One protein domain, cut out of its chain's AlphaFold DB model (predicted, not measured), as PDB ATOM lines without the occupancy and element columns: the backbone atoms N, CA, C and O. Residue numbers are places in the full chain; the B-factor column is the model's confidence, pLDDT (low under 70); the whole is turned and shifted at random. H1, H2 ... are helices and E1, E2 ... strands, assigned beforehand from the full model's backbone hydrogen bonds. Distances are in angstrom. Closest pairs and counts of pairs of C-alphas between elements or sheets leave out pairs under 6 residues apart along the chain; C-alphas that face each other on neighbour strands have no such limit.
ATOM      1  N   PRO A 152       5.408 -52.024 -56.458       47.91
ATOM      2  CA  PRO A 152       4.775 -52.811 -57.513       47.91
ATOM      3  C   PRO A 152       3.423 -53.374 -57.040       47.91
ATOM      4  O   PRO A 152       3.097 -53.342 -55.856       47.91
ATOM      5  N   ASP A 153       2.626 -53.872 -57.984       62.78
ATOM      6  CA  ASP A 153       1.391 -54.636 -57.743       62.78
ATOM      7  C   ASP A 153       0.224 -53.920 -57.026       62.78
ATOM      8  O   ASP A 153      -0.793 -54.561 -56.740       62.78
ATOM      9  N   ALA A 154       0.323 -52.608 -56.785       74.50
ATOM     10  CA  ALA A 154      -0.720 -51.778 -56.173       74.50
ATOM     11  C   ALA A 154      -1.499 -50.932 -57.203       74.50
ATOM     12  O   ALA A 154      -0.922 -50.073 -57.876       74.50
ATOM     13  N   ASP A 155      -2.821 -51.119 -57.267       83.44
ATOM     14  CA  ASP A 155      -3.732 -50.355 -58.141       83.44
ATOM     15  C   ASP A 155      -3.933 -48.911 -57.654       83.44
ATOM     16  O   ASP A 155      -4.028 -47.960 -58.439       83.44
ATOM     17  N   VAL A 156      -3.997 -48.748 -56.330       84.06
ATOM     18  CA  VAL A 156      -4.145 -47.466 -55.644       84.06
ATOM     19  C   VAL A 156      -3.030 -47.327 -54.614       84.06
ATOM     20  O   VAL A 156      -2.767 -48.227 -53.822       84.06
ATOM     21  N   GLN A 157      -2.376 -46.169 -54.603       86.69
ATOM     22  CA  GLN A 157      -1.397 -45.792 -53.588       86.69
ATOM     23  C   GLN A 157      -1.937 -44.588 -52.816       86.69
ATOM     24  O   GLN A 157      -2.218 -43.537 -53.402       86.69
ATOM     25  N   ILE A 158      -2.097 -44.739 -51.500       87.88
ATOM     26  CA  ILE A 158      -2.524 -43.657 -50.606       87.88
ATOM     27  C   ILE A 158      -1.293 -43.138 -49.867       87.88
ATOM     28  O   ILE A 158      -0.678 -43.856 -49.085       87.88
ATOM     29  N   ILE A 159      -0.938 -41.879 -50.114       87.31
ATOM     30  CA  ILE A 159       0.164 -41.191 -49.437       87.31
ATOM     31  C   ILE A 159      -0.444 -40.228 -48.416       87.31
ATOM     32  O   ILE A 159      -1.237 -39.353 -48.784       87.31
ATOM     33  N   THR A 160      -0.089 -40.375 -47.141       83.88
ATOM     34  CA  THR A 160      -0.469 -39.410 -46.102       83.88
ATOM     35  C   THR A 160       0.535 -38.261 -46.070       83.88
ATOM     36  O   THR A 160       1.729 -38.453 -46.292       83.88
ATOM     37  N   HIS A 161       0.061 -37.051 -45.781       77.00
ATOM     38  CA  HIS A 161       0.940 -35.896 -45.585       77.00
ATOM     39  C   HIS A 161       1.910 -36.088 -44.408       77.00
ATOM     40  O   HIS A 161       3.044 -35.620 -44.450       77.00
ATOM     41  N   ASP A 162       1.471 -36.808 -43.375       78.06
ATOM     42  CA  ASP A 162       2.194 -36.932 -42.108       78.06
ATOM     43  C   ASP A 162       3.188 -38.114 -42.101       78.06
ATOM     44  O   ASP A 162       3.999 -38.235 -41.187       78.06
ATOM     45  N   ASN A 163       3.158 -38.970 -43.133       79.88
ATOM     46  CA  ASN A 163       4.137 -40.037 -43.367       79.88
ATOM     47  C   ASN A 163       4.328 -40.309 -44.883       79.88
ATOM     48  O   ASN A 163       3.957 -41.371 -45.389       79.88
ATOM     49  N   PRO A 164       4.912 -39.359 -45.642       81.31
ATOM     50  CA  PRO A 164       5.008 -39.458 -47.100       81.31
ATOM     51  C   PRO A 164       6.003 -40.525 -47.590       81.31
ATOM     52  O   PRO A 164       5.966 -40.895 -48.762       81.31
ATOM     53  N   GLY A 165       6.882 -41.024 -46.712       86.25
ATOM     54  CA  GLY A 165       7.836 -42.097 -47.015       86.25
ATOM     55  C   GLY A 165       7.236 -43.506 -46.976       86.25
ATOM     56  O   GLY A 165       7.881 -44.448 -47.429       86.25
ATOM     57  N   GLN A 166       6.012 -43.667 -46.458       86.44
ATOM     58  CA  GLN A 166       5.308 -44.950 -46.380       86.44
ATOM     59  C   GLN A 166       3.964 -44.863 -47.128       86.44
ATOM     60  O   GLN A 166       2.912 -44.732 -46.497       86.44
ATOM     61  N   PRO A 167       3.971 -44.912 -48.478       84.81
ATOM     62  CA  PRO A 167       2.741 -45.057 -49.250       84.81
ATOM     63  C   PRO A 167       2.044 -46.363 -48.855       84.81
ATOM     64  O   PRO A 167       2.676 -47.417 -48.856       84.81
ATOM     65  N   LEU A 168       0.745 -46.310 -48.563       85.75
ATOM     66  CA  LEU A 168      -0.067 -47.507 -48.358       85.75
ATOM     67  C   LEU A 168      -0.436 -48.086 -49.738       85.75
ATOM     68  O   LEU A 168      -1.190 -47.427 -50.470       85.75
ATOM     69  N   PRO A 169       0.083 -49.267 -50.131       86.19
ATOM     70  CA  PRO A 169      -0.387 -49.964 -51.319       86.19
ATOM     71  C   PRO A 169      -1.763 -50.564 -51.039       86.19
ATOM     72  O   PRO A 169      -1.992 -51.152 -49.983       86.19
ATOM     73  N   VAL A 170      -2.677 -50.427 -51.992       83.94
ATOM     74  CA  VAL A 170      -4.017 -51.004 -51.916       83.94
ATOM     75  C   VAL A 170      -4.345 -51.608 -53.274       83.94
ATOM     76  O   VAL A 170      -4.312 -50.910 -54.295       83.94
ATOM     77  N   ARG A 171      -4.652 -52.903 -53.304       80.62
ATOM     78  CA  ARG A 171      -5.142 -53.581 -54.507       80.62
ATOM     79  C   ARG A 171      -6.665 -53.542 -54.481       80.62
ATOM     80  O   ARG A 171      -7.269 -53.637 -53.414       80.62
ATOM     81  N   LEU A 172      -7.312 -53.400 -55.634       76.69
ATOM     82  CA  LEU A 172      -8.778 -53.327 -55.687       76.69
ATOM     83  C   LEU A 172      -9.441 -54.660 -55.297       76.69
ATOM     84  O   LEU A 172     -10.575 -54.649 -54.821       76.69
ATOM     85  N   SER A 173      -8.714 -55.780 -55.412       73.25
ATOM     86  CA  SER A 173      -9.104 -57.097 -54.884       73.25
ATOM     87  C   SER A 173      -9.360 -57.097 -53.379       73.25
ATOM     88  O   SER A 173     -10.268 -57.774 -52.907       73.25
ATOM     89  N   ASP A 174      -8.585 -56.316 -52.627       75.50
ATOM     90  CA  ASP A 174      -8.545 -56.353 -51.159       75.50
ATOM     91  C   ASP A 174      -9.730 -55.582 -50.539       75.50
ATOM     92  O   ASP A 174      -9.863 -55.469 -49.322       75.50
ATOM     93  N   LEU A 175     -10.569 -55.004 -51.406       72.69
ATOM     94  CA  LEU A 175     -11.680 -54.106 -51.103       72.69
ATOM     95  C   LEU A 175     -13.036 -54.701 -51.523       72.69
ATOM     96  O   LEU A 175     -14.078 -54.078 -51.297       72.69
ATOM     97  N   LEU A 176     -13.018 -55.887 -52.142       76.88
ATOM     98  CA  LEU A 176     -14.198 -56.698 -52.425       76.88
ATOM     99  C   LEU A 176     -14.685 -57.367 -51.124       76.88
ATOM    100  O   LEU A 176     -13.862 -57.705 -50.272       76.88
ATOM    101  N   PRO A 177     -16.006 -57.544 -50.929       61.97
ATOM    102  CA  PRO A 177     -16.551 -58.108 -49.691       61.97
ATOM    103  C   PRO A 177     -16.236 -59.602 -49.511       61.97
ATOM    104  O   PRO A 177     -16.191 -60.067 -48.376       61.97
ATOM    105  N   ASP A 178     -15.984 -60.322 -50.607       68.44
ATOM    106  CA  ASP A 178     -15.388 -61.657 -50.621       68.44
ATOM    107  C   ASP A 178     -14.351 -61.717 -51.758       68.44
ATOM    108  O   ASP A 178     -14.612 -61.284 -52.882       68.44
ATOM    109  N   SER A 179     -13.153 -62.218 -51.459       59.44
ATOM    110  CA  SER A 179     -12.045 -62.387 -52.411       59.44
ATOM    111  C   SER A 179     -12.016 -63.779 -53.067       59.44
ATOM    112  O   SER A 179     -11.232 -64.018 -54.000       59.44
ATOM    113  N   ASN A 180     -12.889 -64.681 -52.610       68.88
ATOM    114  CA  ASN A 180     -13.085 -66.034 -53.129       68.88
ATOM    115  C   ASN A 180     -14.296 -66.150 -54.066       68.88
ATOM    116  O   ASN A 180     -14.416 -67.170 -54.743       68.88
ATOM    117  N   SER A 211     -16.208 -43.875 -52.211       67.94
ATOM    118  CA  SER A 211     -16.681 -44.547 -50.990       67.94
ATOM    119  C   SER A 211     -15.715 -45.650 -50.552       67.94
ATOM    120  O   SER A 211     -15.456 -45.788 -49.356       67.94
ATOM    121  N   THR A 212     -15.112 -46.366 -51.503       73.88
ATOM    122  CA  THR A 212     -14.077 -47.371 -51.238       73.88
ATOM    123  C   THR A 212     -12.826 -46.740 -50.617       73.88
ATOM    124  O   THR A 212     -12.383 -47.185 -49.561       73.88
ATOM    125  N   VAL A 213     -12.297 -45.649 -51.185       75.81
ATOM    126  CA  VAL A 213     -11.142 -44.932 -50.610       75.81
ATOM    127  C   VAL A 213     -11.468 -44.335 -49.235       75.81
ATOM    128  O   VAL A 213     -10.629 -44.398 -48.339       75.81
ATOM    129  N   ILE A 214     -12.688 -43.825 -49.014       77.06
ATOM    130  CA  ILE A 214     -13.124 -43.379 -47.680       77.06
ATOM    131  C   ILE A 214     -13.114 -44.546 -46.683       77.06
ATOM    132  O   ILE A 214     -12.580 -44.378 -45.589       77.06
ATOM    133  N   ARG A 215     -13.638 -45.728 -47.052       77.19
ATOM    134  CA  ARG A 215     -13.590 -46.929 -46.196       77.19
ATOM    135  C   ARG A 215     -12.150 -47.279 -45.820       77.19
ATOM    136  O   ARG A 215     -11.860 -47.355 -44.630       77.19
ATOM    137  N   VAL A 216     -11.250 -47.390 -46.802       78.44
ATOM    138  CA  VAL A 216      -9.816 -47.658 -46.578       78.44
ATOM    139  C   VAL A 216      -9.212 -46.642 -45.609       78.44
ATOM    140  O   VAL A 216      -8.627 -47.034 -44.601       78.44
ATOM    141  N   ILE A 217      -9.418 -45.343 -45.844       79.25
ATOM    142  CA  ILE A 217      -8.907 -44.293 -44.954       79.25
ATOM    143  C   ILE A 217      -9.458 -44.456 -43.527       79.25
ATOM    144  O   ILE A 217      -8.692 -44.359 -42.574       79.25
ATOM    145  N   THR A 218     -10.748 -44.763 -43.350       79.50
ATOM    146  CA  THR A 218     -11.324 -44.973 -42.007       79.50
ATOM    147  C   THR A 218     -10.885 -46.266 -41.316       79.50
ATOM    148  O   THR A 218     -10.898 -46.305 -40.086       79.50
ATOM    149  N   THR A 219     -10.501 -47.301 -42.070       79.56
ATOM    150  CA  THR A 219     -10.022 -48.585 -41.533       79.56
ATOM    151  C   THR A 219      -8.560 -48.496 -41.101       79.56
ATOM    152  O   THR A 219      -8.241 -48.848 -39.969       79.56
ATOM    153  N   TYR A 220      -7.677 -47.991 -41.969       78.12
ATOM    154  CA  TYR A 220      -6.236 -47.919 -41.689       78.12
ATOM    155  C   TYR A 220      -5.840 -46.688 -40.859       78.12
ATOM    156  O   TYR A 220      -4.824 -46.722 -40.169       78.12
ATOM    157  N   TYR A 221      -6.649 -45.622 -40.867       81.56
ATOM    158  CA  TYR A 221      -6.392 -44.395 -40.106       81.56
ATOM    159  C   TYR A 221      -7.612 -43.993 -39.243       81.56
ATOM    160  O   TYR A 221      -8.234 -42.950 -39.467       81.56
ATOM    161  N   PRO A 222      -7.982 -44.791 -38.218       74.25
ATOM    162  CA  PRO A 222      -9.205 -44.586 -37.431       74.25
ATOM    163  C   PRO A 222      -9.244 -43.255 -36.660       74.25
ATOM    164  O   PRO A 222     -10.327 -42.741 -36.386       74.25
TER     165      PRO A 222
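What this domain is: This is residues 152 to 180 and 211 to 222 of the 734 residues of an uncharacterized protein of Penicillium subrubescens (UniProt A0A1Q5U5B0). A long, narrow hairpin of two strands, E1 and E2, makes one layer, and the helix H2 lies over one face of it, with a gap between them. The short helix H1 follows at the open end of the hairpin, and residues 176 to 180 run on past it as a tail, away from the hairpin's turn. The printed part has 41 residues with two named strands and two named helices, in the order E1, E2, H1, H2 along the chain; the sheet, E1 - E2, is antiparallel, and the class is mixed, helices and strands. The whole is only just loose, close to compact, with a radius of gyration of the C-alphas of 10.9 A, and its flat outline spans 34 by 25 by 13 A.

How they stand to each other: E1, residues 156 to 160, and E2, residues 163 to 170, form a hairpin with a tight link of 2 residues. They are antiparallel, with 154 degrees between their N-to-C directions, and C-alphas 159 and 167 face each other at 4.6 A. N 158 and O 168 are within hydrogen-bond range at 3.0 A, and so are N 170 and O 156 at 2.9 A. E2 bends by 68 degrees at residue 166. A tight link of 1 residue joins E2 to H1, residues 172 to 175. The closest C-alphas of E1 and H1 are those of Val 156 and Leu 172, 7.5 A apart. H2, residues 211 to 220, is close to H1 but not clearly touching, the closest C-alphas being those of Leu 175 and Thr 212, 7.2 A apart. E1 and H2 are near each other, with 5 pairs of C-alphas within 10 A, while E2 and H2 are apart. In H2 every O i to N i+4 pair is within hydrogen-bond range; H1 is too short for such a pair.

Where its parts are: E1 begins at C-alpha 156, (-4.145, -47.466, -55.644), and measures 13.0 A from first to last C-alpha. E2 measures 16.1 A and ends at C-alpha 170, (-4.017, -51.004, -51.916). H1 measures 5.5 A. H2 measures 14.4 A and ends at C-alpha 220, (-6.236, -47.919, -41.689).

The domain as a whole: The two C-alphas farthest apart are those of Asp 162 and Asn 180, 34.7 A. Residues 181 to 210 are not printed, and C-alphas 180 and 211 are 21.9 A apart across this cut, which lies in the link from H1 to H2. Of the links that are printed whole, both are tight. The mean pLDDT of the printed part is 77.2; it is under 70 at residues 152 to 153, 177 to 180 and 211.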